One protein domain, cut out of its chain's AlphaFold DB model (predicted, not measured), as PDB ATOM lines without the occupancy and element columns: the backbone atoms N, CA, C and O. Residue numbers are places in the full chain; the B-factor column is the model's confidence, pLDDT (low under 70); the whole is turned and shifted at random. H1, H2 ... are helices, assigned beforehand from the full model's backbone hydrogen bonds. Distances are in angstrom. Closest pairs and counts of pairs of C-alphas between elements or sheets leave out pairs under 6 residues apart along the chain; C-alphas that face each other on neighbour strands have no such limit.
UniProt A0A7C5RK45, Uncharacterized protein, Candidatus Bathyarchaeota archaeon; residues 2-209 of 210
ATOM      1  N   SER A   2      -9.241 -46.983  23.532       70.00
ATOM      2  CA  SER A   2      -9.527 -46.144  24.722       70.00
ATOM      3  C   SER A   2     -10.681 -45.133  24.580       70.00
ATOM      4  O   SER A   2     -11.491 -45.004  25.493       70.00
ATOM      5  N   GLN A   3     -10.808 -44.447  23.437       68.12
ATOM      6  CA  GLN A   3     -11.854 -43.424  23.234       68.12
ATOM      7  C   GLN A   3     -13.284 -43.991  23.162       68.12
ATOM      8  O   GLN A   3     -14.247 -43.309  23.523       68.12
ATOM      9  N   ILE A   4     -13.432 -45.242  22.713       74.75
ATOM     10  CA  ILE A   4     -14.735 -45.921  22.620       74.75
ATOM     11  C   ILE A   4     -15.246 -46.220  24.036       74.75
ATOM     12  O   ILE A   4     -16.366 -45.848  24.381       74.75
ATOM     13  N   THR A   5     -14.376 -46.759  24.891       76.25
ATOM     14  CA  THR A   5     -14.687 -47.104  26.285       76.25
ATOM     15  C   THR A   5     -15.019 -45.872  27.136       76.25
ATOM     16  O   THR A   5     -15.925 -45.906  27.967       76.25
ATOM     17  N   GLU A   6     -14.336 -44.744  26.909       75.19
ATOM     18  CA  GLU A   6     -14.617 -43.485  27.615       75.19
ATOM     19  C   GLU A   6     -15.988 -42.897  27.233       75.19
ATOM     20  O   GLU A   6     -16.743 -42.421  28.089       75.19
ATOM     21  N   THR A   7     -16.349 -42.975  25.950       77.94
ATOM     22  CA  THR A   7     -17.636 -42.478  25.442       77.94
ATOM     23  C   THR A   7     -18.808 -43.319  25.956       77.94
ATOM     24  O   THR A   7     -19.829 -42.767  26.377       77.94
ATOM     25  N   GLU A   8     -18.651 -44.642  25.992       75.94
ATOM     26  CA  GLU A   8     -19.638 -45.565  26.562       75.94
ATOM     27  C   GLU A   8     -19.864 -45.316  28.056       75.94
ATOM     28  O   GLU A   8     -21.010 -45.172  28.493       75.94
ATOM     29  N   ASN A   9     -18.789 -45.158  28.834       78.88
ATOM     30  CA  ASN A   9     -18.882 -44.891  30.268       78.88
ATOM     31  C   ASN A   9     -19.590 -43.550  30.560       78.88
ATOM     32  O   ASN A   9     -20.451 -43.441  31.440       78.88
ATOM     33  N   LYS A  10     -19.309 -42.519  29.755       78.50
ATOM     34  CA  LYS A  10     -19.964 -41.207  29.862       78.50
ATOM     35  C   LYS A  10     -21.463 -41.261  29.551       78.50
ATOM     36  O   LYS A  10     -22.239 -40.546  30.193       78.50
ATOM     37  N   ASN A  11     -21.874 -42.080  28.585       83.88
ATOM     38  CA  ASN A  11     -23.285 -42.287  28.249       83.88
ATOM     39  C   ASN A  11     -24.012 -43.080  29.344       83.88
ATOM     40  O   ASN A  11     -25.110 -42.695  29.749       83.88
ATOM     41  N   LEU A  12     -23.372 -44.121  29.886       85.50
ATOM     42  CA  LEU A  12     -23.899 -44.901  31.005       85.50
ATOM     43  C   LEU A  12     -24.107 -44.031  32.252       85.50
ATOM     44  O   LEU A  12     -25.179 -44.035  32.857       85.50
ATOM     45  N   THR A  13     -23.110 -43.212  32.587       88.06
ATOM     46  CA  THR A  13     -23.167 -42.280  33.719       88.06
ATOM     47  C   THR A  13     -24.336 -41.299  33.577       88.06
ATOM     48  O   THR A  13     -25.091 -41.090  34.524       88.06
ATOM     49  N   GLN A  14     -24.549 -40.726  32.385       90.19
ATOM     50  CA  GLN A  14     -25.692 -39.837  32.132       90.19
ATOM     51  C   GLN A  14     -27.033 -40.556  32.292       90.19
ATOM     52  O   GLN A  14     -27.940 -40.017  32.923       90.19
ATOM     53  N   LYS A  15     -27.148 -41.784  31.776       92.19
ATOM     54  CA  LYS A  15     -28.359 -42.597  31.926       92.19
ATOM     55  C   LYS A  15     -28.691 -42.855  33.399       92.19
ATOM     56  O   LYS A  15     -29.854 -42.745  33.781       92.19
ATOM     57  N   ASN A  16     -27.685 -43.116  34.234       92.94
ATOM     58  CA  ASN A  16     -27.876 -43.304  35.674       92.94
ATOM     59  C   ASN A  16     -28.381 -42.031  36.366       92.94
ATOM     60  O   ASN A  16     -29.306 -42.114  37.172       92.94
ATOM     61  N   PHE A  17     -27.849 -40.853  36.016       94.50
ATOM     62  CA  PHE A  17     -28.357 -39.579  36.544       94.50
ATOM     63  C   PHE A  17     -29.806 -39.307  36.128       94.50
ATOM     64  O   PHE A  17     -30.602 -38.858  36.951       94.50
ATOM     65  N   TYR A  18     -30.177 -39.620  34.882       95.75
ATOM     66  CA  TYR A  18     -31.569 -39.509  34.443       95.75
ATOM     67  C   TYR A  18     -32.478 -40.473  35.205       95.75
ATOM     68  O   TYR A  18     -33.514 -40.043  35.706       95.75
ATOM     69  N   LYS A  19     -32.069 -41.738  35.376       94.94
ATOM     70  CA  LYS A  19     -32.818 -42.730  36.162       94.94
ATOM     71  C   LYS A  19     -33.038 -42.264  37.599       94.94
ATOM     72  O   LYS A  19     -34.167 -42.295  38.074       94.94
ATOM     73  N   ALA A  20     -31.976 -41.802  38.256       95.88
ATOM     74  CA  ALA A  20     -32.038 -41.312  39.626       95.88
ATOM     75  C   ALA A  20     -32.964 -40.089  39.747       95.88
ATOM     76  O   ALA A  20     -33.780 -40.013  40.663       95.88
ATOM     77  N   GLY A  21     -32.910 -39.156  38.791       96.38
ATOM     78  CA  GLY A  21     -33.820 -38.009  38.762       96.38
ATOM     79  C   GLY A  21     -35.290 -38.405  38.562       96.38
ATOM     80  O   GLY A  21     -36.173 -37.862  39.227       96.38
ATOM     81  N   VAL A  22     -35.564 -39.390  37.699       97.44
ATOM     82  CA  VAL A  22     -36.909 -39.967  37.506       97.44
ATOM     83  C   VAL A  22     -37.425 -40.580  38.803       97.44
ATOM     84  O   VAL A  22     -38.519 -40.238  39.245       97.44
ATOM     85  N   THR A  23     -36.633 -41.440  39.449       96.94
ATOM     86  CA  THR A  23     -37.046 -42.085  40.702       96.94
ATOM     87  C   THR A  23     -37.297 -41.060  41.800       96.94
ATOM     88  O   THR A  23     -38.311 -41.140  42.488       96.94
ATOM     89  N   SER A  24     -36.430 -40.054  41.927       97.00
ATOM     90  CA  SER A  24     -36.567 -39.050  42.979       97.00
ATOM     91  C   SER A  24     -37.756 -38.121  42.768       97.00
ATOM     92  O   SER A  24     -38.448 -37.802  43.731       97.00
ATOM     93  N   SER A  25     -38.043 -37.718  41.525       97.12
ATOM     94  CA  SER A  25     -39.235 -36.907  41.227       97.12
ATOM     95  C   SER A  25     -40.537 -37.661  41.491       97.12
ATOM     96  O   SER A  25     -41.466 -37.074  42.039       97.12
ATOM     97  N   LEU A  26     -40.605 -38.954  41.158       97.75
ATOM     98  CA  LEU A  26     -41.787 -39.775  41.434       97.75
ATOM     99  C   LEU A  26     -41.977 -40.022  42.934       97.75
ATOM    100  O   LEU A  26     -43.096 -39.912  43.426       97.75
ATOM    101  N   LEU A  27     -40.900 -40.289  43.676       97.19
ATOM    102  CA  LEU A  27     -40.969 -40.409  45.135       97.19
ATOM    103  C   LEU A  27     -41.423 -39.098  45.786       97.19
ATOM    104  O   LEU A  27     -42.313 -39.116  46.632       97.19
ATOM    105  N   ALA A  28     -40.876 -37.957  45.355       96.00
ATOM    106  CA  ALA A  28     -41.305 -36.649  45.842       96.00
ATOM    107  C   ALA A  28     -42.788 -36.390  45.527       96.00
ATOM    108  O   ALA A  28     -43.525 -35.930  46.393       96.00
ATOM    109  N   PHE A  29     -43.248 -36.747  44.322       96.88
ATOM    110  CA  PHE A  29     -44.659 -36.663  43.944       96.88
ATOM    111  C   PHE A  29     -45.553 -37.479  44.888       96.88
ATOM    112  O   PHE A  29     -46.553 -36.959  45.375       96.88
ATOM    113  N   VAL A  30     -45.178 -38.724  45.201       95.38
ATOM    114  CA  VAL A  30     -45.938 -39.575  46.132       95.38
ATOM    115  C   VAL A  30     -45.978 -38.965  47.535       95.38
ATOM    116  O   VAL A  30     -47.045 -38.922  48.141       95.38
ATOM    117  N   LEU A  31     -44.857 -38.442  48.041       93.88
ATOM    118  CA  LEU A  31     -44.818 -37.789  49.355       93.88
ATOM    119  C   LEU A  31     -45.715 -36.545  49.408       93.88
ATOM    120  O   LEU A  31     -46.440 -36.353  50.385       93.88
ATOM    121  N   PHE A  32     -45.738 -35.733  48.347       92.88
ATOM    122  CA  PHE A  32     -46.668 -34.605  48.266       92.88
ATOM    123  C   PHE A  32     -48.123 -35.054  48.175       92.88
ATOM    124  O   PHE A  32     -48.976 -34.453  48.824       92.88
ATOM    125  N   LEU A  33     -48.412 -36.135  47.448       92.69
ATOM    126  CA  LEU A  33     -49.754 -36.711  47.383       92.69
ATOM    127  C   LEU A  33     -50.230 -37.149  48.776       92.69
ATOM    128  O   LEU A  33     -51.353 -36.829  49.161       92.69
ATOM    129  N   VAL A  34     -49.362 -37.782  49.574       90.69
ATOM    130  CA  VAL A  34     -49.668 -38.107  50.978       90.69
ATOM    131  C   VAL A  34     -49.944 -36.839  51.794       90.69
ATOM    132  O   VAL A  34     -50.934 -36.793  52.524       90.69
ATOM    133  N   GLY A  35     -49.158 -35.774  51.627       88.38
ATOM    134  CA  GLY A  35     -49.435 -34.496  52.290       88.38
ATOM    135  C   GLY A  35     -50.787 -33.875  51.902       88.38
ATOM    136  O   GLY A  35     -51.499 -33.379  52.775       88.38
ATOM    137  N   ILE A  36     -51.210 -33.989  50.636       88.94
ATOM    138  CA  ILE A  36     -52.551 -33.569  50.190       88.94
ATOM    139  C   ILE A  36     -53.649 -34.382  50.889       88.94
ATOM    140  O   ILE A  36     -54.647 -33.805  51.323       88.94
ATOM    141  N   THR A  37     -53.470 -35.697  51.072       87.50
ATOM    142  CA  THR A  37     -54.439 -36.488  51.856       87.50
ATOM    143  C   THR A  37     -54.542 -36.002  53.302       87.50
ATOM    144  O   THR A  37     -55.636 -35.986  53.861       87.50
ATOM    145  N   GLY A  38     -53.437 -35.529  53.886       85.12
ATOM    146  CA  GLY A  38     -53.429 -34.918  55.213       85.12
ATOM    147  C   GLY A  38     -54.182 -33.586  55.268       85.12
ATOM    148  O   GLY A  38     -54.929 -33.337  56.216       85.12
ATOM    149  N   ILE A  39     -54.059 -32.752  54.232       87.25
ATOM    150  CA  ILE A  39     -54.856 -31.522  54.093       87.25
ATOM    151  C   ILE A  39     -56.353 -31.858  54.063       87.25
ATOM    152  O   ILE A  39     -57.129 -31.278  54.821       87.25
ATOM    153  N   ILE A  40     -56.754 -32.836  53.245       87.06
ATOM    154  CA  ILE A  40     -58.153 -33.279  53.139       87.06
ATOM    155  C   ILE A  40     -58.654 -33.832  54.481       87.06
ATOM    156  O   ILE A  40     -59.738 -33.464  54.924       87.06
ATOM    157  N   ALA A  41     -57.859 -34.664  55.160       85.88
ATOM    158  CA  ALA A  41     -58.206 -35.198  56.476       85.88
ATOM    159  C   ALA A  41     -58.394 -34.085  57.521       85.88
ATOM    160  O   ALA A  41     -59.345 -34.131  58.297       85.88
ATOM    161  N   THR A  42     -57.539 -33.055  57.494       83.06
ATOM    162  CA  THR A  42     -57.649 -31.883  58.378       83.06
ATOM    163  C   THR A  42     -58.941 -31.108  58.111       83.06
ATOM    164  O   THR A  42     -59.657 -30.767  59.049       83.06
ATOM    165  N   LEU A  43     -59.273 -30.866  56.838       84.75
ATOM    166  CA  LEU A  43     -60.497 -30.166  56.435       84.75
ATOM    167  C   LEU A  43     -61.771 -30.913  56.842       84.75
ATOM    168  O   LEU A  43     -62.745 -30.290  57.255       84.75
ATOM    169  N   LEU A  44     -61.755 -32.241  56.733       86.62
ATOM    170  CA  LEU A  44     -62.883 -33.107  57.076       86.62
ATOM    171  C   LEU A  44     -62.904 -33.528  58.555       86.62
ATOM    172  O   LEU A  44     -63.756 -34.323  58.940       86.62
ATOM    173  N   GLN A  45     -61.972 -33.025  59.376       80.62
ATOM    174  CA  GLN A  45     -61.812 -33.383  60.793       80.62
ATOM    175  C   GLN A  45     -61.693 -34.903  61.037       80.62
ATOM    176  O   GLN A  45     -62.134 -35.429  62.058       80.62
ATOM    177  N   ILE A  46     -61.070 -35.624  60.101       79.31
ATOM    178  CA  ILE A  46     -60.869 -37.071  60.196       79.31
ATOM    179  C   ILE A  46     -59.659 -37.339  61.090       79.31
ATOM    180  O   ILE A  46     -58.527 -36.993  60.749       79.31
ATOM    181  N   THR A  47     -59.882 -37.993  62.228       67.75
ATOM    182  CA  THR A  47     -58.793 -38.464  63.091       67.75
ATOM    183  C   THR A  47     -58.212 -39.760  62.532       67.75
ATOM    184  O   THR A  47     -58.903 -40.775  62.441       67.75
ATOM    185  N   ILE A  48     -56.934 -39.739  62.149       66.62
ATOM    186  CA  ILE A  48     -56.225 -40.927  61.670       66.62
ATOM    187  C   ILE A  48     -55.391 -41.493  62.819       66.62
ATOM    188  O   ILE A  48     -54.350 -40.945  63.165       66.62
ATOM    189  N   ASN A  49     -55.819 -42.621  63.388       65.62
ATOM    190  CA  ASN A  49     -55.165 -43.245  64.549       65.62
ATOM    191  C   ASN A  49     -53.918 -44.090  64.193       65.62
ATOM    192  O   ASN A  49     -53.426 -44.857  65.019       65.62
ATOM    193  N   ASN A  50     -53.387 -43.970  62.971       68.62
ATOM    194  CA  ASN A  50     -52.248 -44.762  62.495       68.62
ATOM    195  C   ASN A  50     -50.942 -43.968  62.630       68.62
ATOM    196  O   ASN A  50     -50.619 -43.157  61.761       68.62
ATOM    197  N   GLY A  51     -50.161 -44.235  63.684       70.88
ATOM    198  CA  GLY A  51     -48.957 -43.455  64.020       70.88
ATOM    199  C   GLY A  51     -47.921 -43.319  62.892       70.88
ATOM    200  O   GLY A  51     -47.367 -42.241  62.699       70.88
ATOM    201  N   TRP A  52     -47.705 -44.361  62.082       73.25
ATOM    202  CA  TRP A  52     -46.753 -44.307  60.958       73.25
ATOM    203  C   TRP A  52     -47.246 -43.447  59.782       73.25
ATOM    204  O   TRP A  52     -46.447 -42.815  59.096       73.25
ATOM    205  N   PHE A  53     -48.562 -43.400  59.545       74.69
ATOM    206  CA  PHE A  53     -49.150 -42.594  58.473       74.69
ATOM    207  C   PHE A  53     -49.244 -41.119  58.873       74.69
ATOM    208  O   PHE A  53     -49.039 -40.241  58.039       74.69
ATOM    209  N   MET A  54     -49.471 -40.847  60.162       76.56
ATOM    210  CA  MET A  54     -49.436 -39.496  60.727       76.56
ATOM    211  C   MET A  54     -48.078 -38.824  60.482       76.56
ATOM    212  O   MET A  54     -48.026 -37.696  59.998       76.56
ATOM    213  N   GLN A  55     -46.982 -39.565  60.666       77.81
ATOM    214  CA  GLN A  55     -45.632 -39.052  60.427       77.81
ATOM    215  C   GLN A  55     -45.388 -38.626  58.967       77.81
ATOM    216  O   GLN A  55     -44.659 -37.666  58.722       77.81
ATOM    217  N   LEU A  56     -46.009 -39.307  57.993       77.31
ATOM    218  CA  LEU A  56     -45.936 -38.929  56.574       77.31
ATOM    219  C   LEU A  56     -46.748 -37.665  56.263       77.31
ATOM    220  O   LEU A  56     -46.430 -36.937  55.317       77.31
ATOM    221  N   GLN A  57     -47.799 -37.418  57.044       80.19
ATOM    222  CA  GLN A  57     -48.637 -36.239  56.908       80.19
ATOM    223  C   GLN A  57     -48.022 -35.011  57.570       80.19
ATOM    224  O   GLN A  57     -48.242 -33.933  57.041       80.19
ATOM    225  N   ASP A  58     -47.205 -35.151  58.619       79.56
ATOM    226  CA  ASP A  58     -46.559 -34.050  59.365       79.56
ATOM    227  C   ASP A  58     -45.425 -33.323  58.610       79.56
ATOM    228  O   ASP A  58     -44.478 -32.807  59.200       79.56
ATOM    229  N   ASN A  59     -45.501 -33.268  57.286       85.81
ATOM    230  CA  ASN A  59     -44.563 -32.525  56.456       85.81
ATOM    231  C   ASN A  59     -44.864 -31.012  56.458       85.81
ATOM    232  O   ASN A  59     -45.968 -30.558  56.764       85.81
ATOM    233  N   TRP A  60     -43.892 -30.207  56.040       87.81
ATOM    234  CA  TRP A  60     -44.045 -28.753  55.918       87.81
ATOM    235  C   TRP A  60     -45.271 -28.304  55.109       87.81
ATOM    236  O   TRP A  60     -45.845 -27.263  55.419       87.81
ATOM    237  N   LEU A  61     -45.702 -29.078  54.104       85.00
ATOM    238  CA  LEU A  61     -46.882 -28.775  53.292       85.00
ATOM    239  C   LEU A  61     -48.150 -28.729  54.162       85.00
ATOM    240  O   LEU A  61     -48.886 -27.741  54.107       85.00
ATOM    241  N   ILE A  62     -48.403 -29.763  54.978       87.56
ATOM    242  CA  ILE A  62     -49.589 -29.771  55.849       87.56
ATOM    243  C   ILE A  62     -49.498 -28.672  56.899       87.56
ATOM    244  O   ILE A  62     -50.511 -28.076  57.253       87.56
ATOM    245  N   LEU A  63     -48.295 -28.417  57.419       89.25
ATOM    246  CA  LEU A  63     -48.081 -27.470  58.508       89.25
ATOM    247  C   LEU A  63     -48.319 -26.042  58.025       89.25
ATOM    248  O   LEU A  63     -49.046 -25.298  58.679       89.25
ATOM    249  N   LEU A  64     -47.803 -25.693  56.842       89.06
ATOM    250  CA  LEU A  64     -48.082 -24.419  56.185       89.06
ATOM    251  C   LEU A  64     -49.582 -24.239  55.939       89.06
ATOM    252  O   LEU A  64     -50.127 -23.168  56.205       89.06
ATOM    253  N   PHE A  65     -50.269 -25.283  55.474       89.25
ATOM    254  CA  PHE A  65     -51.714 -25.233  55.279       89.25
ATOM    255  C   PHE A  65     -52.468 -25.025  56.602       89.25
ATOM    256  O   PHE A  65     -53.282 -24.108  56.711       89.25
ATOM    257  N   LYS A  66     -52.168 -25.841  57.621       88.88
ATOM    258  CA  LYS A  66     -52.777 -25.777  58.958       88.88
ATOM    259  C   LYS A  66     -52.614 -24.390  59.571       88.88
ATOM    260  O   LYS A  66     -53.611 -23.802  59.981       88.88
ATOM    261  N   MET A  67     -51.393 -23.851  59.558       88.62
ATOM    262  CA  MET A  67     -51.107 -22.518  60.090       88.62
ATOM    263  C   MET A  67     -51.943 -21.446  59.404       88.62
ATOM    264  O   MET A  67     -52.578 -20.653  60.087       88.62
ATOM    265  N   ASN A  68     -52.001 -21.450  58.069       90.88
ATOM    266  CA  ASN A  68     -52.745 -20.438  57.315       90.88
ATOM    267  C   ASN A  68     -54.270 -20.574  57.436       90.88
ATOM    268  O   ASN A  68     -54.982 -19.586  57.292       90.88
ATOM    269  N   MET A  69     -54.778 -21.764  57.755       88.69
ATOM    270  CA  MET A  69     -56.195 -21.988  58.069       88.69
ATOM    271  C   MET A  69     -56.551 -21.685  59.535       88.69
ATOM    272  O   MET A  69     -57.698 -21.869  59.932       88.69
ATOM    273  N   GLY A  70     -55.597 -21.206  60.341       83.31
ATOM    274  CA  GLY A  70     -55.819 -20.845  61.744       83.31
ATOM    275  C   GLY A  70     -55.741 -22.020  62.724       83.31
ATOM    276  O   GLY A  70     -56.061 -21.854  63.899       83.31
ATOM    277  N   PHE A  71     -55.296 -23.200  62.278       84.69
ATOM    278  CA  PHE A  71     -55.009 -24.317  63.176       84.69
ATOM    279  C   PHE A  71     -53.654 -24.127  63.860       84.69
ATOM    280  O   PHE A  71     -52.708 -23.588  63.281       84.69
ATOM    281  N   GLN A  72     -53.531 -24.639  65.086       81.44
ATOM    282  CA  GLN A  72     -52.246 -24.697  65.775       81.44
ATOM    283  C   GLN A  72     -51.309 -25.665  65.043       81.44
ATOM    284  O   GLN A  72     -51.566 -26.866  64.964       81.44
ATOM    285  N   ALA A  73     -50.219 -25.135  64.499       83.25
ATOM    286  CA  ALA A  73     -49.166 -25.898  63.845       83.25
ATOM    287  C   ALA A  73     -47.818 -25.200  64.064       83.25
ATOM    288  O   ALA A  73     -47.757 -23.982  64.231       83.25
ATOM    289  N   ASN A  74     -46.741 -25.985  64.105       82.38
ATOM    290  CA  ASN A  74     -45.399 -25.500  64.402       82.38
ATOM    291  C   ASN A  74     -44.430 -25.912  63.287       82.38
ATOM    292  O   ASN A  74     -44.120 -27.092  63.146       82.38
ATOM    293  N   LEU A  75     -43.944 -24.937  62.516       80.00
ATOM    294  CA  LEU A  75     -42.969 -25.152  61.438       80.00
ATOM    295  C   LEU A  75     -41.525 -25.275  61.930       80.00
ATOM    296  O   LEU A  75     -40.657 -25.632  61.143       80.00
ATOM    297  N   ASN A  76     -41.251 -24.981  63.203       80.75
ATOM    298  CA  ASN A  76     -39.890 -25.019  63.743       80.75
ATOM    299  C   ASN A  76     -39.445 -26.433  64.146       80.75
ATOM    300  O   ASN A  76     -38.346 -26.617  64.666       80.75
ATOM    301  N   VAL A  77     -40.299 -27.435  63.930       80.94
ATOM    302  CA  VAL A  77     -39.973 -28.836  64.181       80.94
ATOM    303  C   VAL A  77     -39.342 -29.418  62.925       80.94
ATOM    304  O   VAL A  77     -39.964 -29.475  61.869       80.94
ATOM    305  N   ILE A  78     -38.099 -29.875  63.050       83.00
ATOM    306  CA  ILE A  78     -37.388 -30.526  61.952       83.00
ATOM    307  C   ILE A  78     -37.980 -31.922  61.749       83.00
ATOM    308  O   ILE A  78     -37.771 -32.816  62.572       83.00
ATOM    309  N   ASN A  79     -38.696 -32.120  60.640       86.69
ATOM    310  CA  ASN A  79     -39.206 -33.431  60.259       86.69
ATOM    311  C   ASN A  79     -38.230 -34.152  59.311       86.69
ATOM    312  O   ASN A  79     -37.711 -33.588  58.346       86.69
ATOM    313  N   ILE A  80     -38.026 -35.447  59.560       88.44
ATOM    314  CA  ILE A  80     -37.264 -36.361  58.700       88.44
ATOM    315  C   ILE A  80     -37.852 -36.398  57.281       88.44
ATOM    316  O   ILE A  80     -37.100 -36.495  56.308       88.44
ATOM    317  N   ILE A  81     -39.176 -36.285  57.137       90.50
ATOM    318  CA  ILE A  81     -39.845 -36.255  55.829       90.50
ATOM    319  C   ILE A  81     -39.445 -35.019  55.026       90.50
ATOM    320  O   ILE A  81     -39.174 -35.143  53.833       90.50
ATOM    321  N   ASP A  82     -39.311 -33.855  55.662       91.88
ATOM    322  CA  ASP A  82     -38.908 -32.628  54.972       91.88
ATOM    323  C   ASP A  82     -37.472 -32.745  54.456       91.88
ATOM    324  O   ASP A  82     -37.209 -32.490  53.281       91.88
ATOM    325  N   ILE A  83     -36.559 -33.250  55.293       93.06
ATOM    326  CA  ILE A  83     -35.171 -33.528  54.894       93.06
ATOM    327  C   ILE A  83     -35.133 -34.547  53.748       93.06
ATOM    328  O   ILE A  83     -34.380 -34.377  52.787       93.06
ATOM    329  N   THR A  84     -35.968 -35.586  53.817       94.62
ATOM    330  CA  THR A  84     -36.068 -36.611  52.771       94.62
ATOM    331  C   THR A  84     -36.522 -35.996  51.451       94.62
ATOM    332  O   THR A  84     -35.889 -36.224  50.422       94.62
ATOM    333  N   ILE A  85     -37.567 -35.161  51.467       94.44
ATOM    334  CA  ILE A  85     -38.035 -34.431  50.283       94.44
ATOM    335  C   ILE A  85     -36.895 -33.579  49.713       94.44
ATOM    336  O   ILE A  85     -36.610 -33.658  48.519       94.44
ATOM    337  N   MET A  86     -36.188 -32.817  50.549       95.50
ATOM    338  CA  MET A  86     -35.071 -31.980  50.100       95.50
ATOM    339  C   MET A  86     -33.939 -32.801  49.468       95.50
ATOM    340  O   MET A  86     -33.429 -32.430  48.409       95.50
ATOM    341  N   ALA A  87     -33.596 -33.954  50.047       97.06
ATOM    342  CA  ALA A  87     -32.602 -34.866  49.490       97.06
ATOM    343  C   ALA A  87     -33.037 -35.446  48.130       97.06
ATOM    344  O   ALA A  87     -32.231 -35.526  47.200       97.06
ATOM    345  N   LEU A  88     -34.320 -35.790  47.966       97.81
ATOM    346  CA  LEU A  88     -34.867 -36.211  46.671       97.81
ATOM    347  C   LEU A  88     -34.734 -35.096  45.626       97.81
ATOM    348  O   LEU A  88     -34.358 -35.367  44.481       97.81
ATOM    349  N   PHE A  89     -34.962 -33.842  46.016       97.56
ATOM    350  CA  PHE A  89     -34.746 -32.691  45.142       97.56
ATOM    351  C   PHE A  89     -33.276 -32.503  44.754       97.56
ATOM    352  O   PHE A  89     -33.009 -32.224  43.587       97.56
ATOM    353  N   CYS A  90     -32.308 -32.735  45.646       97.88
ATOM    354  CA  CYS A  90     -30.887 -32.740  45.272       97.88
ATOM    355  C   CYS A  90     -30.606 -33.722  44.122       97.88
ATOM    356  O   CYS A  90     -29.979 -33.362  43.123       97.88
ATOM    357  N   VAL A  91     -31.123 -34.951  44.221       98.19
ATOM    358  CA  VAL A  91     -30.936 -35.985  43.189       98.19
ATOM    359  C   VAL A  91     -31.671 -35.630  41.891       98.19
ATOM    360  O   VAL A  91     -31.109 -35.773  40.802       98.19
ATOM    361  N   LEU A  92     -32.898 -35.108  41.986       98.19
ATOM    362  CA  LEU A  92     -33.650 -34.603  40.834       98.19
ATOM    363  C   LEU A  92     -32.862 -33.525  40.081       98.19
ATOM    364  O   LEU A  92     -32.758 -33.567  38.853       98.19
ATOM    365  N   PHE A  93     -32.274 -32.580  40.812       98.00
ATOM    366  CA  PHE A  93     -31.530 -31.472  40.231       98.00
ATOM    367  C   PHE A  93     -30.209 -31.906  39.602       98.00
ATOM    368  O   PHE A  93     -29.836 -31.355  38.570       98.00
ATOM    369  N   LEU A  94     -29.549 -32.947  40.117       97.44
ATOM    370  CA  LEU A  94     -28.426 -33.578  39.414       97.44
ATOM    371  C   LEU A  94     -28.864 -34.151  38.054       97.44
ATOM    372  O   LEU A  94     -28.196 -33.930  37.040       97.44
ATOM    373  N   GLY A  95     -30.019 -34.823  38.005       96.25
ATOM    374  CA  GLY A  95     -30.620 -35.284  36.749       96.25
ATOM    375  C   GLY A  95     -30.891 -34.124  35.783       96.25
ATOM    376  O   GLY A  95     -30.459 -34.147  34.628       96.25
ATOM    377  N   LEU A  96     -31.516 -33.050  36.269       96.94
ATOM    378  CA  LEU A  96     -31.791 -31.847  35.477       96.94
ATOM    379  C   LEU A  96     -30.518 -31.137  35.002       96.94
ATOM    380  O   LEU A  96     -30.459 -30.712  33.847       96.94
ATOM    381  N   TYR A  97     -29.475 -31.060  35.830       97.31
ATOM    382  CA  TYR A  97     -28.174 -30.516  35.449       97.31
ATOM    383  C   TYR A  97     -27.606 -31.252  34.244       97.31
ATOM    384  O   TYR A  97     -27.182 -30.627  33.270       97.31
ATOM    385  N   THR A  98     -27.617 -32.588  34.277       95.12
ATOM    386  CA  THR A  98     -27.090 -33.376  33.159       95.12
ATOM    387  C   THR A  98     -27.839 -33.112  31.853       95.12
ATOM    388  O   THR A  98     -27.183 -33.026  30.810       95.12
ATOM    389  N   ALA A  99     -29.153 -32.869  31.924       94.94
ATOM    390  CA  ALA A  99     -29.991 -32.550  30.772       94.94
ATOM    391  C   ALA A  99     -29.811 -31.103  30.264       94.94
ATOM    392  O   ALA A  99     -29.801 -30.872  29.056       94.94
ATOM    393  N   LEU A 100     -29.651 -30.127  31.165       95.62
ATOM    394  CA  LEU A 100     -29.726 -28.690  30.848       95.62
ATOM    395  C   LEU A 100     -28.371 -27.969  30.801       95.62
ATOM    396  O   LEU A 100     -28.287 -26.857  30.273       95.62
ATOM    397  N   LYS A 101     -27.275 -28.601  31.244       93.81
ATOM    398  CA  LYS A 101     -25.922 -28.008  31.210       93.81
ATOM    399  C   LYS A 101     -25.461 -27.569  29.816       93.81
ATOM    400  O   LYS A 101     -24.609 -26.689  29.721       93.81
ATOM    401  N   LYS A 102     -26.011 -28.164  28.747       92.25
ATOM    402  CA  LYS A 102     -25.744 -27.763  27.353       92.25
ATOM    403  C   LYS A 102     -26.446 -26.453  26.972       92.25
ATOM    404  O   LYS A 102     -25.928 -25.721  26.143       92.25
ATOM    405  N   THR A 103     -27.597 -26.152  27.577       94.00
ATOM    406  CA  THR A 103     -28.341 -24.900  27.362       94.00
ATOM    407  C   THR A 103     -27.742 -23.759  28.174       94.00
ATOM    408  O   THR A 103     -27.499 -22.677  27.648       94.00
ATOM    409  N   SER A 104     -27.488 -23.988  29.463       94.81
ATOM    410  CA  SER A 104     -26.751 -23.035  30.284       94.81
ATOM    411  C   SER A 104     -26.041 -23.733  31.431       94.81
ATOM    412  O   SER A 104     -26.665 -24.153  32.406       94.81
ATOM    413  N   LYS A 105     -24.715 -23.830  31.323       95.12
ATOM    414  CA  LYS A 105     -23.881 -24.498  32.322       95.12
ATOM    415  C   LYS A 105     -23.947 -23.803  33.684       95.12
ATOM    416  O   LYS A 105     -24.153 -24.481  34.683       95.12
ATOM    417  N   ILE A 106     -23.802 -22.475  33.710       96.94
ATOM    418  CA  ILE A 106     -23.745 -21.680  34.948       96.94
ATOM    419  C   ILE A 106     -25.096 -21.701  35.664       96.94
ATOM    420  O   ILE A 106     -25.164 -22.111  36.816       96.94
ATOM    421  N   TRP A 107     -26.185 -21.345  34.974       97.31
ATOM    422  CA  TRP A 107     -27.512 -21.294  35.595       97.31
ATOM    423  C   TRP A 107     -28.000 -22.669  36.059       97.31
ATOM    424  O   TRP A 107     -28.568 -22.777  37.142       97.31
ATOM    425  N   SER A 108     -27.713 -23.735  35.300       96.12
ATOM    426  CA  SER A 108     -28.039 -25.101  35.737       96.12
ATOM    427  C   SER A 108     -27.216 -25.519  36.956       96.12
ATOM    428  O   SER A 108     -27.733 -26.220  37.822       96.12
ATOM    429  N   LEU A 109     -25.946 -25.104  37.042       97.50
ATOM    430  CA  LEU A 109     -25.093 -25.398  38.194       97.50
ATOM    431  C   LEU A 109     -25.584 -24.670  39.449       97.50
ATOM    432  O   LEU A 109     -25.721 -25.305  40.488       97.50
ATOM    433  N   ILE A 110     -25.903 -23.376  39.339       97.81
ATOM    434  CA  ILE A 110     -26.456 -22.576  40.443       97.81
ATOM    435  C   ILE A 110     -27.760 -23.202  40.940       97.81
ATOM    436  O   ILE A 110     -27.891 -23.482  42.130       97.81
ATOM    437  N   ALA A 111     -28.688 -23.494  40.021       97.38
ATOM    438  CA  ALA A 111     -29.935 -24.179  40.343       97.38
ATOM    439  C   ALA A 111     -29.681 -25.507  41.063       97.38
ATOM    440  O   ALA A 111     -30.376 -25.836  42.010       97.38
ATOM    441  N   THR A 112     -28.662 -26.259  40.655       97.69
ATOM    442  CA  THR A 112     -28.342 -27.548  41.277       97.69
ATOM    443  C   THR A 112     -27.712 -27.402  42.649       97.69
ATOM    444  O   THR A 112     -28.005 -28.217  43.506       97.69
ATOM    445  N   ALA A 113     -26.887 -26.383  42.886       97.81
ATOM    446  CA  ALA A 113     -26.247 -26.156  44.181       97.81
ATOM    447  C   ALA A 113     -27.245 -25.710  45.264       97.81
ATOM    448  O   ALA A 113     -27.080 -26.052  46.434       97.81
ATOM    449  N   LEU A 114     -28.293 -24.980  44.878       97.56
ATOM    450  CA  LEU A 114     -29.282 -24.413  45.793       97.56
ATOM    451  C   LEU A 114     -29.966 -25.472  46.694       97.56
ATOM    452  O   LEU A 114     -29.932 -25.283  47.904       97.56
ATOM    453  N   PRO A 115     -30.500 -26.611  46.206       96.38
ATOM    454  CA  PRO A 115     -31.054 -27.648  47.080       96.38
ATOM    455  C   PRO A 115     -30.036 -28.238  48.067       96.38
ATOM    456  O   PRO A 115     -30.392 -28.504  49.212       96.38
ATOM    457  N   PHE A 116     -28.762 -28.381  47.670       96.88
ATOM    458  CA  PHE A 116     -27.707 -28.854  48.580       96.88
ATOM    459  C   PHE A 116     -27.412 -27.850  49.691       96.88
ATOM    460  O   PHE A 116     -27.179 -28.263  50.819       96.88
ATOM    461  N   LEU A 117     -27.444 -26.548  49.389       96.75
ATOM    462  CA  LEU A 117     -27.346 -25.491  50.401       96.75
ATOM    463  C   LEU A 117     -28.625 -25.374  51.236       96.75
ATOM    464  O   LEU A 117     -28.567 -25.015  52.407       96.75
ATOM    465  N   GLY A 118     -29.775 -25.717  50.658       95.44
ATOM    466  CA  GLY A 118     -31.059 -25.705  51.342       95.44
ATOM    467  C   GLY A 118     -31.059 -26.601  52.576       95.44
ATOM    468  O   GLY A 118     -31.555 -26.179  53.610       95.44
ATOM    469  N   ILE A 119     -30.471 -27.801  52.511       94.50
ATOM    470  CA  ILE A 119     -30.456 -28.752  53.640       94.50
ATOM    471  C   ILE A 119     -29.789 -28.165  54.901       94.50
ATOM    472  O   ILE A 119     -30.456 -28.110  55.933       94.50
ATOM    473  N   PRO A 120     -28.527 -27.691  54.881       95.75
ATOM    474  CA  PRO A 120     -27.911 -27.098  56.067       95.75
ATOM    475  C   PRO A 120     -28.630 -25.823  56.525       95.75
ATOM    476  O   PRO A 120     -28.760 -25.610  57.728       95.75
ATOM    477  N   ILE A 121     -29.165 -25.009  55.604       94.81
ATOM    478  CA  ILE A 121     -29.985 -23.843  55.972       94.81
ATOM    479  C   ILE A 121     -31.261 -24.295  56.691       94.81
ATOM    480  O   ILE A 121     -31.641 -23.698  57.695       94.81
ATOM    481  N   PHE A 122     -31.917 -25.356  56.221       92.50
ATOM    482  CA  PHE A 122     -33.110 -25.916  56.849       92.50
ATOM    483  C   PHE A 122     -32.804 -26.453  58.245       92.50
ATOM    484  O   PHE A 122     -33.540 -26.159  59.174       92.50
ATOM    485  N   LEU A 123     -31.683 -27.152  58.427       92.38
ATOM    486  CA  LEU A 123     -31.258 -27.620  59.748       92.38
ATOM    487  C   LEU A 123     -30.945 -26.464  60.710       92.38
ATOM    488  O   LEU A 123     -31.231 -26.569  61.897       92.38
ATOM    489  N   ALA A 124     -30.392 -25.358  60.206       91.50
ATOM    490  CA  ALA A 124     -30.055 -24.193  61.023       91.50
ATOM    491  C   ALA A 124     -31.263 -23.298  61.359       91.50
ATOM    492  O   ALA A 124     -31.264 -22.635  62.390       91.50
ATOM    493  N   THR A 125     -32.273 -23.243  60.484       89.06
ATOM    494  CA  THR A 125     -33.382 -22.266  60.569       89.06
ATOM    495  C   THR A 125     -34.765 -22.895  60.733       89.06
ATOM    496  O   THR A 125     -35.749 -22.169  60.864       89.06
ATOM    497  N   ALA A 126     -34.864 -24.223  60.637       85.19
ATOM    498  CA  ALA A 126     -36.084 -25.035  60.556       85.19
ATOM    499  C   ALA A 126     -37.059 -24.692  59.406       85.19
ATOM    500  O   ALA A 126     -38.009 -25.426  59.159       85.19
ATOM    501  N   THR A 127     -36.851 -23.596  58.669       83.06
ATOM    502  CA  THR A 127     -37.848 -23.070  57.724       83.06
ATOM    503  C   THR A 127     -37.240 -22.567  56.417       83.06
ATOM    504  O   THR A 127     -37.692 -22.971  55.347       83.06
ATOM    505  N   ALA A 128     -36.185 -21.751  56.465       86.00
ATOM    506  CA  ALA A 128     -35.703 -20.993  55.305       86.00
ATOM    507  C   ALA A 128     -35.059 -21.850  54.200       86.00
ATOM    508  O   ALA A 128     -35.025 -21.446  53.039       86.00
ATOM    509  N   GLY A 129     -34.572 -23.055  54.517       88.31
ATOM    510  CA  GLY A 129     -33.946 -23.928  53.513       88.31
ATOM    511  C   GLY A 129     -34.908 -24.395  52.413       88.31
ATOM    512  O   GLY A 129     -34.490 -24.741  51.306       88.31
ATOM    513  N   ARG A 130     -36.213 -24.336  52.691       91.25
ATOM    514  CA  ARG A 130     -37.298 -24.646  51.757       91.25
ATOM    515  C   ARG A 130     -37.368 -23.618  50.624       91.25
ATOM    516  O   ARG A 130     -37.489 -23.984  49.454       91.25
ATOM    517  N   SER A 131     -37.148 -22.348  50.948       93.62
ATOM    518  CA  SER A 131     -37.109 -21.241  49.990       93.62
ATOM    519  C   SER A 131     -35.982 -21.392  48.973       93.62
ATOM    520  O   SER A 131     -36.153 -21.109  47.788       93.62
ATOM    521  N   THR A 132     -34.829 -21.905  49.410       94.75
ATOM    522  CA  THR A 132     -33.680 -22.177  48.536       94.75
ATOM    523  C   THR A 132     -34.034 -23.187  47.439       94.75
ATOM    524  O   THR A 132     -33.647 -23.019  46.282       94.75
ATOM    525  N   LEU A 133     -34.823 -24.205  47.785       94.69
ATOM    526  CA  LEU A 133     -35.311 -25.227  46.861       94.69
ATOM    527  C   LEU A 133     -36.307 -24.635  45.845       94.69
ATOM    528  O   LEU A 133     -36.221 -24.925  44.651       94.69
ATOM    529  N   LEU A 134     -37.197 -23.740  46.278       96.31
ATOM    530  CA  LEU A 134     -38.139 -23.058  45.381       96.31
ATOM    531  C   LEU A 134     -37.427 -22.122  44.395       96.31
ATOM    532  O   LEU A 134     -37.743 -22.116  43.206       96.31
ATOM    533  N   ILE A 135     -36.404 -21.393  44.849       97.06
ATOM    534  CA  ILE A 135     -35.567 -20.560  43.971       97.06
ATOM    535  C   ILE A 135     -34.827 -21.431  42.949       97.06
ATOM    536  O   ILE A 135     -34.755 -21.084  41.769       97.06
ATOM    537  N   ALA A 136     -34.318 -22.592  43.366       97.75
ATOM    538  CA  ALA A 136     -33.702 -23.554  42.460       97.75
ATOM    539  C   ALA A 136     -34.667 -23.989  41.346       97.75
ATOM    540  O   ALA A 136     -34.310 -23.970  40.164       97.75
ATOM    541  N   ALA A 137     -35.899 -24.346  41.726       97.38
ATOM    542  CA  ALA A 137     -36.954 -24.766  40.807       97.38
ATOM    543  C   ALA A 137     -37.364 -23.642  39.849       97.38
ATOM    544  O   ALA A 137     -37.567 -23.888  38.655       97.38
ATOM    545  N   LEU A 138     -37.385 -22.400  40.327       98.12
ATOM    546  CA  LEU A 138     -37.626 -21.231  39.492       98.12
ATOM    547  C   LEU A 138     -36.515 -21.052  38.447       98.12
ATOM    548  O   LEU A 138     -36.803 -20.963  37.252       98.12
ATOM    549  N   ILE A 139     -35.245 -21.068  38.869       98.12
ATOM    550  CA  ILE A 139     -34.097 -20.899  37.965       98.12
ATOM    551  C   ILE A 139     -34.069 -22.015  36.920       98.12
ATOM    552  O   ILE A 139     -33.941 -21.729  35.728       98.12
ATOM    553  N   ILE A 140     -34.210 -23.282  37.325       97.75
ATOM    554  CA  ILE A 140     -34.148 -24.396  36.371       97.75
ATOM    555  C   ILE A 140     -35.312 -24.339  35.375       97.75
ATOM    556  O   ILE A 140     -35.113 -24.616  34.194       97.75
ATOM    557  N   SER A 141     -36.493 -23.895  35.808       97.88
ATOM    558  CA  SER A 141     -37.650 -23.709  34.927       97.88
ATOM    559  C   SER A 141     -37.433 -22.565  33.930       97.88
ATOM    560  O   SER A 141     -37.757 -22.702  32.751       97.88
ATOM    561  N   ILE A 142     -36.775 -21.475  34.334       97.81
ATOM    562  CA  ILE A 142     -36.345 -20.415  33.405       97.81
ATOM    563  C   ILE A 142     -35.312 -20.953  32.401       97.81
ATOM    564  O   ILE A 142     -35.381 -20.652  31.208       97.81
ATOM    565  N   VAL A 143     -34.373 -21.800  32.834       97.38
ATOM    566  CA  VAL A 143     -33.421 -22.454  31.919       97.38
ATOM    567  C   VAL A 143     -34.148 -23.376  30.933       97.38
ATOM    568  O   VAL A 143     -33.801 -23.392  29.749       97.38
ATOM    569  N   MET A 144     -35.197 -24.084  31.367       97.12
ATOM    570  CA  MET A 144     -36.029 -24.905  30.482       97.12
ATOM    571  C   MET A 144     -36.683 -24.075  29.368       97.12
ATOM    572  O   MET A 144     -36.718 -24.549  28.231       97.12
ATOM    573  N   LEU A 145     -37.097 -22.823  29.631       96.19
ATOM    574  CA  LEU A 145     -37.610 -21.908  28.594       96.19
ATOM    575  C   LEU A 145     -36.581 -21.591  27.507       96.19
ATOM    576  O   LEU A 145     -36.969 -21.261  26.391       96.19
ATOM    577  N   ARG A 146     -35.284 -21.702  27.785       93.31
ATOM    578  CA  ARG A 146     -34.223 -21.505  26.784       93.31
ATOM    579  C   ARG A 146     -33.801 -22.805  26.102       93.31
ATOM    580  O   ARG A 146     -33.079 -22.768  25.112       93.31
ATOM    581  N   SER A 147     -34.225 -23.949  26.633       91.75
ATOM    582  CA  SER A 147     -33.871 -25.266  26.111       91.75
ATOM    583  C   SER A 147     -34.839 -25.719  25.013       91.75
ATOM    584  O   SER A 147     -36.018 -25.353  25.021       91.75
ATOM    585  N   ASN A 148     -34.343 -26.569  24.110       90.00
ATOM    586  CA  ASN A 148     -35.163 -27.376  23.194       90.00
ATOM    587  C   ASN A 148     -35.405 -28.796  23.741       90.00
ATOM    588  O   ASN A 148     -36.048 -29.621  23.100       90.00
ATOM    589  N   THR A 149     -34.859 -29.102  24.921       90.94
ATOM    590  CA  THR A 149     -34.953 -30.420  25.549       90.94
ATOM    591  C   THR A 149     -36.286 -30.594  26.270       90.94
ATOM    592  O   THR A 149     -36.936 -31.626  26.115       90.94
ATOM    593  N   PHE A 150     -36.706 -29.589  27.041       93.88
ATOM    594  CA  PHE A 150     -37.965 -29.597  27.785       93.88
ATOM    595  C   PHE A 150     -39.041 -28.794  27.052       93.88
ATOM    596  O   PHE A 150     -38.741 -27.856  26.313       93.88
ATOM    597  N   SER A 151     -40.306 -29.161  27.263       94.50
ATOM    598  CA  SER A 151     -41.426 -28.403  26.705       94.50
ATOM    599  C   SER A 151     -41.567 -27.052  27.413       94.50
ATOM    600  O   SER A 151     -41.267 -26.930  28.605       94.50
ATOM    601  N   LYS A 152     -42.073 -26.034  26.703       94.56
ATOM    602  CA  LYS A 152     -42.377 -24.735  27.330       94.56
ATOM    603  C   LYS A 152     -43.448 -24.876  28.411       94.56
ATOM    604  O   LYS A 152     -43.366 -24.194  29.422       94.56
ATOM    605  N   LEU A 153     -44.391 -25.804  28.238       95.00
ATOM    606  CA  LEU A 153     -45.416 -26.105  29.234       95.00
ATOM    607  C   LEU A 153     -44.795 -26.536  30.570       95.00
ATOM    608  O   LEU A 153     -45.137 -25.977  31.607       95.00
ATOM    609  N   THR A 154     -43.829 -27.463  30.544       96.50
ATOM    610  CA  THR A 154     -43.097 -27.887  31.751       96.50
ATOM    611  C   THR A 154     -42.423 -26.696  32.428       96.50
ATOM    612  O   THR A 154     -42.499 -26.547  33.643       96.50
ATOM    613  N   ALA A 155     -41.805 -25.813  31.648       97.25
ATOM    614  CA  ALA A 155     -41.154 -24.626  32.179       97.25
ATOM    615  C   ALA A 155     -42.147 -23.645  32.835       97.25
ATOM    616  O   ALA A 155     -41.916 -23.211  33.961       97.25
ATOM    617  N   TYR A 156     -43.272 -23.336  32.185       98.19
ATOM    618  CA  TYR A 156     -44.285 -22.435  32.746       98.19
ATOM    619  C   TYR A 156     -44.922 -22.988  34.020       98.19
ATOM    620  O   TYR A 156     -45.036 -22.256  34.998       98.19
ATOM    621  N   ILE A 157     -45.271 -24.277  34.043       98.19
ATOM    622  CA  ILE A 157     -45.826 -24.935  35.235       98.19
ATOM    623  C   ILE A 157     -44.838 -24.835  36.405       98.19
ATOM    624  O   ILE A 157     -45.242 -24.504  37.516       98.19
ATOM    625  N   GLY A 158     -43.544 -25.054  36.155       97.50
ATOM    626  CA  GLY A 158     -42.508 -24.940  37.184       97.50
ATOM    627  C   GLY A 158     -42.320 -23.515  37.703       97.50
ATOM    628  O   GLY A 158     -42.178 -23.321  38.910       97.50
ATOM    629  N   ILE A 159     -42.376 -22.513  36.819       98.31
ATOM    630  CA  ILE A 159     -42.320 -21.093  37.201       98.31
ATOM    631  C   ILE A 159     -43.522 -20.734  38.075       98.31
ATOM    632  O   ILE A 159     -43.333 -20.211  39.169       98.31
ATOM    633  N   VAL A 160     -44.740 -21.051  37.624       98.25
ATOM    634  CA  VAL A 160     -45.975 -20.752  38.362       98.25
ATOM    635  C   VAL A 160     -45.961 -21.431  39.729       98.25
ATOM    636  O   VAL A 160     -46.167 -20.757  40.734       98.25
ATOM    637  N   ALA A 161     -45.631 -22.726  39.791       97.62
ATOM    638  CA  ALA A 161     -45.509 -23.454  41.052       97.62
ATOM    639  C   ALA A 161     -44.520 -22.775  42.011       97.62
ATOM    640  O   ALA A 161     -44.859 -22.485  43.154       97.62
ATOM    641  N   SER A 162     -43.309 -22.478  41.529       97.31
ATOM    642  CA  SER A 162     -42.239 -21.923  42.365       97.31
ATOM    643  C   SER A 162     -42.576 -20.521  42.870       97.31
ATOM    644  O   SER A 162     -42.328 -20.221  44.032       97.31
ATOM    645  N   VAL A 163     -43.170 -19.671  42.025       97.38
ATOM    646  CA  VAL A 163     -43.591 -18.314  42.405       97.38
ATOM    647  C   VAL A 163     -44.704 -18.372  43.446       97.38
ATOM    648  O   VAL A 163     -44.582 -17.738  44.490       97.38
ATOM    649  N   LEU A 164     -45.760 -19.158  43.213       96.69
ATOM    650  CA  LEU A 164     -46.870 -19.264  44.165       96.69
ATOM    651  C   LEU A 164     -46.390 -19.786  45.523       96.69
ATOM    652  O   LEU A 164     -46.738 -19.212  46.550       96.69
ATOM    653  N   LEU A 165     -45.555 -20.825  45.537       95.62
ATOM    654  CA  LEU A 165     -45.054 -21.406  46.781       95.62
ATOM    655  C   LEU A 165     -44.060 -20.498  47.503       95.62
ATOM    656  O   LEU A 165     -44.104 -20.410  48.724       95.62
ATOM    657  N   PHE A 166     -43.196 -19.789  46.780       94.94
ATOM    658  CA  PHE A 166     -42.224 -18.898  47.409       94.94
ATOM    659  C   PHE A 166     -42.915 -17.680  48.028       94.94
ATOM    660  O   PHE A 166     -42.681 -17.341  49.187       94.94
ATOM    661  N   PHE A 167     -43.822 -17.047  47.279       93.25
ATOM    662  CA  PHE A 167     -44.527 -15.871  47.773       93.25
ATOM    663  C   PHE A 167     -45.594 -16.221  48.807       93.25
ATOM    664  O   PHE A 167     -45.653 -15.547  49.825       93.25
ATOM    665  N   ALA A 168     -46.422 -17.246  48.596       91.38
ATOM    666  CA  ALA A 168     -47.480 -17.585  49.550       91.38
ATOM    667  C   ALA A 168     -46.975 -18.467  50.704       91.38
ATOM    668  O   ALA A 168     -47.248 -18.197  51.874       91.38
ATOM    669  N   GLY A 169     -46.221 -19.517  50.379       87.00
ATOM    670  CA  GLY A 169     -45.749 -20.506  51.347       87.00
ATOM    671  C   GLY A 169     -44.680 -19.970  52.289       87.00
ATOM    672  O   GLY A 169     -44.759 -20.226  53.484       87.00
ATOM    673  N   ASP A 170     -43.724 -19.191  51.786       90.44
ATOM    674  CA  ASP A 170     -42.631 -18.697  52.628       90.44
ATOM    675  C   ASP A 170     -42.846 -17.240  53.047       90.44
ATOM    676  O   ASP A 170     -42.960 -16.957  54.237       90.44
ATOM    677  N   ILE A 171     -42.960 -16.309  52.093       90.69
ATOM    678  CA  ILE A 171     -43.050 -14.877  52.425       90.69
ATOM    679  C   ILE A 171     -44.376 -14.549  53.112       90.69
ATOM    680  O   ILE A 171     -44.383 -13.960  54.190       90.69
ATOM    681  N   ALA A 172     -45.509 -14.916  52.512       90.75
ATOM    682  CA  ALA A 172     -46.805 -14.487  53.017       90.75
ATOM    683  C   ALA A 172     -47.140 -15.135  54.360       90.75
ATOM    684  O   ALA A 172     -47.651 -14.452  55.240       90.75
ATOM    685  N   THR A 173     -46.787 -16.410  54.534       88.25
ATOM    686  CA  THR A 173     -46.955 -17.113  55.812       88.25
ATOM    687  C   THR A 173     -46.086 -16.509  56.924       88.25
ATOM    688  O   THR A 173     -46.457 -16.582  58.091       88.25
ATOM    689  N   ALA A 174     -44.942 -15.901  56.586       87.50
ATOM    690  CA  ALA A 174     -44.066 -15.252  57.562       87.50
ATOM    691  C   ALA A 174     -44.454 -13.795  57.871       87.50
ATOM    692  O   ALA A 174     -44.240 -13.333  58.988       87.50
ATOM    693  N   VAL A 175     -44.973 -13.055  56.884       89.25
ATOM    694  CA  VAL A 175     -45.188 -11.598  56.978       89.25
ATOM    695  C   VAL A 175     -46.639 -11.230  57.290       89.25
ATOM    696  O   VAL A 175     -46.879 -10.244  57.987       89.25
ATOM    697  N   PHE A 176     -47.612 -11.981  56.773       89.94
ATOM    698  CA  PHE A 176     -49.032 -11.675  56.934       89.94
ATOM    699  C   PHE A 176     -49.696 -12.586  57.963       89.94
ATOM    700  O   PHE A 176     -49.238 -13.691  58.249       89.94
ATOM    701  N   SER A 177     -50.829 -12.126  58.496       88.62
ATOM    702  CA  SER A 177     -51.673 -12.953  59.352       88.62
ATOM    703  C   SER A 177     -52.211 -14.164  58.579       88.62
ATOM    704  O   SER A 177     -52.581 -14.019  57.405       88.62
ATOM    705  N   PRO A 178     -52.324 -15.334  59.234       90.44
ATOM    706  CA  PRO A 178     -52.959 -16.513  58.665       90.44
ATOM    707  C   PRO A 178     -54.284 -16.204  57.973       90.44
ATOM    708  O   PRO A 178     -55.170 -15.572  58.553       90.44
ATOM    709  N   SER A 179     -54.425 -16.656  56.728       91.88
ATOM    710  CA  SER A 179     -55.676 -16.528  55.988       91.88
ATOM    711  C   SER A 179     -55.927 -17.716  55.065       91.88
ATOM    712  O   SER A 179     -55.010 -18.277  54.455       91.88
ATOM    713  N   ALA A 180     -57.209 -18.037  54.879       90.62
ATOM    714  CA  ALA A 180     -57.647 -19.083  53.958       90.62
ATOM    715  C   ALA A 180     -57.203 -18.817  52.507       90.62
ATOM    716  O   ALA A 180     -56.976 -19.753  51.746       90.62
ATOM    717  N   ILE A 181     -57.026 -17.544  52.132       92.50
ATOM    718  CA  ILE A 181     -56.525 -17.150  50.810       92.50
ATOM    719  C   ILE A 181     -55.081 -17.634  50.623       92.50
ATOM    720  O   ILE A 181     -54.776 -18.243  49.599       92.50
ATOM    721  N   ILE A 182     -54.206 -17.431  51.617       93.06
ATOM    722  CA  ILE A 182     -52.820 -17.922  51.563       93.06
ATOM    723  C   ILE A 182     -52.812 -19.455  51.496       93.06
ATOM    724  O   ILE A 182     -52.137 -20.022  50.637       93.06
ATOM    725  N   ALA A 183     -53.616 -20.133  52.323       92.00
ATOM    726  CA  ALA A 183     -53.726 -21.595  52.308       92.00
ATOM    727  C   ALA A 183     -54.175 -22.148  50.939       92.00
ATOM    728  O   ALA A 183     -53.638 -23.150  50.452       92.00
ATOM    729  N   LEU A 184     -55.130 -21.478  50.287       92.44
ATOM    730  CA  LEU A 184     -55.614 -21.839  48.956       92.44
ATOM    731  C   LEU A 184     -54.516 -21.660  47.902       92.44
ATOM    732  O   LEU A 184     -54.283 -22.571  47.107       92.44
ATOM    733  N   ILE A 185     -53.799 -20.531  47.919       94.81
ATOM    734  CA  ILE A 185     -52.692 -20.276  46.985       94.81
ATOM    735  C   ILE A 185     -51.586 -21.321  47.154       94.81
ATOM    736  O   ILE A 185     -51.088 -21.848  46.158       94.81
ATOM    737  N   ILE A 186     -51.235 -21.657  48.398       92.88
ATOM    738  CA  ILE A 186     -50.267 -22.711  48.710       92.88
ATOM    739  C   ILE A 186     -50.725 -24.037  48.095       92.88
ATOM    740  O   ILE A 186     -49.975 -24.660  47.346       92.88
ATOM    741  N   THR A 187     -51.975 -24.434  48.343       92.31
ATOM    742  CA  THR A 187     -52.543 -25.685  47.818       92.31
ATOM    743  C   THR A 187     -52.452 -25.742  46.292       92.31
ATOM    744  O   THR A 187     -51.951 -26.721  45.738       92.31
ATOM    745  N   ILE A 188     -52.858 -24.670  45.604       94.88
ATOM    746  CA  ILE A 188     -52.744 -24.562  44.144       94.88
ATOM    747  C   ILE A 188     -51.279 -24.659  43.700       94.88
ATOM    748  O   ILE A 188     -50.970 -25.408  42.772       94.88
ATOM    749  N   GLY A 189     -50.367 -23.952  44.370       95.88
ATOM    750  CA  GLY A 189     -48.936 -23.995  44.080       95.88
ATOM    751  C   GLY A 189     -48.375 -25.417  44.126       95.88
ATOM    752  O   GLY A 189     -47.671 -25.831  43.205       95.88
ATOM    753  N   TYR A 190     -48.756 -26.204  45.134       94.00
ATOM    754  CA  TYR A 190     -48.328 -27.596  45.259       94.00
ATOM    755  C   TYR A 190     -48.955 -28.521  44.215       94.00
ATOM    756  O   TYR A 190     -48.267 -29.417  43.728       94.00
ATOM    757  N   LEU A 191     -50.207 -28.288  43.801       95.56
ATOM    758  CA  LEU A 191     -50.800 -29.009  42.668       95.56
ATOM    759  C   LEU A 191     -49.987 -28.779  41.385       95.56
ATOM    760  O   LEU A 191     -49.610 -29.741  40.714       95.56
ATOM    761  N   PHE A 192     -49.644 -27.522  41.075       97.62
ATOM    762  CA  PHE A 192     -48.770 -27.215  39.938       97.62
ATOM    763  C   PHE A 192     -47.393 -27.864  40.088       97.62
ATOM    764  O   PHE A 192     -46.841 -28.376  39.113       97.62
ATOM    765  N   TRP A 193     -46.844 -27.898  41.303       95.62
ATOM    766  CA  TRP A 193     -45.541 -28.503  41.552       95.62
ATOM    767  C   TRP A 193     -45.545 -30.023  41.360       95.62
ATOM    768  O   TRP A 193     -44.622 -30.575  40.763       95.62
ATOM    769  N   MET A 194     -46.618 -30.703  41.762       97.06
ATOM    770  CA  MET A 194     -46.811 -32.127  41.490       97.06
ATOM    771  C   MET A 194     -46.907 -32.418  39.989       97.06
ATOM    772  O   MET A 194     -46.249 -33.335  39.496       97.06
ATOM    773  N   VAL A 195     -47.662 -31.610  39.239       97.94
ATOM    774  CA  VAL A 195     -47.720 -31.732  37.772       97.94
ATOM    775  C   VAL A 195     -46.336 -31.502  37.159       97.94
ATOM    776  O   VAL A 195     -45.920 -32.246  36.269       97.94
ATOM    777  N   TRP A 196     -45.586 -30.518  37.659       98.38
ATOM    778  CA  TRP A 196     -44.219 -30.259  37.216       98.38
ATOM    779  C   TRP A 196     -43.304 -31.473  37.415       98.38
ATOM    780  O   TRP A 196     -42.599 -31.856  36.480       98.38
ATOM    781  N   LEU A 197     -43.357 -32.120  38.584       97.88
ATOM    782  CA  LEU A 197     -42.575 -33.326  38.880       97.88
ATOM    783  C   LEU A 197     -42.875 -34.460  37.893       97.88
ATOM    784  O   LEU A 197     -41.940 -35.089  37.394       97.88
ATOM    785  N   LEU A 198     -44.147 -34.685  37.554       97.75
ATOM    786  CA  LEU A 198     -44.539 -35.699  36.571       97.75
ATOM    787  C   LEU A 198     -43.987 -35.388  35.177       97.75
ATOM    788  O   LEU A 198     -43.400 -36.261  34.536       97.75
ATOM    789  N   LEU A 199     -44.117 -34.143  34.715       97.69
ATOM    790  CA  LEU A 199     -43.622 -33.731  33.399       97.69
ATOM    791  C   LEU A 199     -42.094 -33.819  33.301       97.69
ATOM    792  O   LEU A 199     -41.555 -34.262  32.282       97.69
ATOM    793  N   VAL A 200     -41.387 -33.415  34.358       97.31
ATOM    794  CA  VAL A 200     -39.929 -33.548  34.439       97.31
ATOM    795  C   VAL A 200     -39.525 -35.019  34.422       97.31
ATOM    796  O   VAL A 200     -38.639 -35.388  33.651       97.31
ATOM    797  N   SER A 201     -40.196 -35.859  35.210       96.31
ATOM    798  CA  SER A 201     -39.948 -37.300  35.266       96.31
ATOM    799  C   SER A 201     -40.120 -37.952  33.892       96.31
ATOM    800  O   SER A 201     -39.200 -38.594  33.383       96.31
ATOM    801  N   GLN A 202     -41.239 -37.687  33.214       95.62
ATOM    802  CA  GLN A 202     -41.496 -38.183  31.862       95.62
ATOM    803  C   GLN A 202     -40.393 -37.773  30.883       95.62
ATOM    804  O   GLN A 202     -39.917 -38.592  30.093       95.62
ATOM    805  N   LYS A 203     -39.945 -36.513  30.938       95.00
ATOM    806  CA  LYS A 203     -38.897 -36.032  30.037       95.00
ATOM    807  C   LYS A 203     -37.538 -36.663  30.342       95.00
ATOM    808  O   LYS A 203     -36.849 -37.072  29.409       95.00
ATOM    809  N   LEU A 204     -37.150 -36.767  31.611       95.19
ATOM    810  CA  LEU A 204     -35.897 -37.417  32.005       95.19
ATOM    811  C   LEU A 204     -35.893 -38.905  31.626       95.19
ATOM    812  O   LEU A 204     -34.885 -39.401  31.128       95.19
ATOM    813  N   HIS A 205     -37.031 -39.586  31.759       94.12
ATOM    814  CA  HIS A 205     -37.202 -40.966  31.313       94.12
ATOM    815  C   HIS A 205     -36.964 -41.108  29.800       94.12
ATOM    816  O   HIS A 205     -36.159 -41.933  29.369       94.12
ATOM    817  N   GLN A 206     -37.570 -40.228  28.993       92.81
ATOM    818  CA  GLN A 206     -37.356 -40.189  27.540       92.81
ATOM    819  C   GLN A 206     -35.888 -39.942  27.159       92.81
ATOM    820  O   GLN A 206     -35.407 -40.514  26.182       92.81
ATOM    821  N   LEU A 207     -35.171 -39.100  27.912       89.94
ATOM    822  CA  LEU A 207     -33.748 -38.822  27.677       89.94
ATOM    823  C   LEU A 207     -32.846 -39.994  28.076       89.94
ATOM    824  O   LEU A 207     -31.809 -40.204  27.451       89.94
ATOM    825  N   GLY A 208     -33.236 -40.756  29.098       83.31
ATOM    826  CA  GLY A 208     -32.522 -41.952  29.534       83.31
ATOM    827  C   GLY A 208     -32.790 -43.197  28.693       83.31
ATOM    828  O   GLY A 208     -32.007 -44.141  28.810       83.31
ATOM    829  N   LYS A 209     -33.869 -43.210  27.886       70.06
ATOM    830  CA  LYS A 209     -34.445 -44.412  27.242       70.06
ATOM    831  C   LYS A 209     -34.239 -45.652  28.116       70.06
ATOM    832  O   LYS A 209     -33.466 -46.569  27.809       70.06
TER     833      LYS A 209
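What this domain is: This is residues 2 to 209 of the 210 residues of an uncharacterized protein of Candidatus Bathyarchaeota archaeon (UniProt A0A7C5RK45). What shape does the model have? It is an elongated, up-and-down bundle of six helices, each running against the one before it: H1, H8, H7, H6 and H4 touch in turn round a ring, and H5 packs on H4 and H6. At one end the short H3 packs on H1, H7 and H8 and the short H2 on H1, while residues 2 to 10 of H1 stick out at the other end. What is it made of? The printed part has 208 residues, with eight named helices, H1 to H8 in order, and no named strand; the class is all helix. How large is it? It is compact, with a radius of gyration of the C-alphas of 17.7 A and spans of 63 by 33 by 31 A.

Where its parts are: Where does the first half run? H1, residues 2 to 43, begins at C-alpha 2 (-9.527, -46.144, 24.722) and is 62.1 A long. H2 is residues 51 to 57, H3 residues 60 to 68, and H4 residues 80 to 100, 29.9 A long from C-alpha 80 (-37.264, -36.361, 58.700). What follows? H5, residues 105 to 125, is 29.9 A long with a kink of 35 degrees near residue 119; H6, residues 129 to 146, is 26.8 A long. H7, residues 152 to 175, is 32.5 A long, and H8, residues 180 to 208, is 41.8 A long and ends at C-alpha 208 (-32.522, -41.952, 29.534).

How they stand to each other: What does H1 touch? With residues 14 to 31 it touches H4 at a steep tilt of 39 degrees, opposite ways, the closest C-alphas, of Gly 21 and Leu 92, being 4.0 A apart. With residues 14 to 32 it touches H8 at a shallow tilt of 26 degrees; the closest C-alphas are those of Val 22 and Ser 201, 4.6 A apart. With residues 31 to 38 it touches H2, about perpendicular at 74 degrees, the C-alphas of Gly 35 and Gln 57 being closest at 5.0 A. How do the later helices follow? H4 and H5, H5 and H6, H6 and H7, and H7 and H8 form helical hairpins, with closest C-alphas in Phe 93 and Thr 112 at 5.2 A, Phe 122 and Gly 129 at 4.0 A, Ser 141 and Ala 155 at 4.5 A, and Ala 161 and Gly 189 at 4.6 A. H3 touches residues 180 to 187 of H8, the closest C-alphas being those of Phe 65 and Ala 183 at 5.1 A. Are the helix backbones complete? Every O i to N i+4 pair is within hydrogen-bond range in H1, H3, H4 and H8, against 2 of 3 in H2, 14 of 17 in H5, 12 of 14 in H6 and 17 of 20 in H7.

The domain as a whole: How far does it reach? The two C-alphas farthest apart, of Ser 2 and Gln 45, are 64.8 A apart. Is it continuous? The printed part has no cut, and the link from H3 to H4, 11 residues, is long. Where is confidence low? Residue 3 and residues 47 to 50 have pLDDT under 70; the mean of the printed part is 90.8.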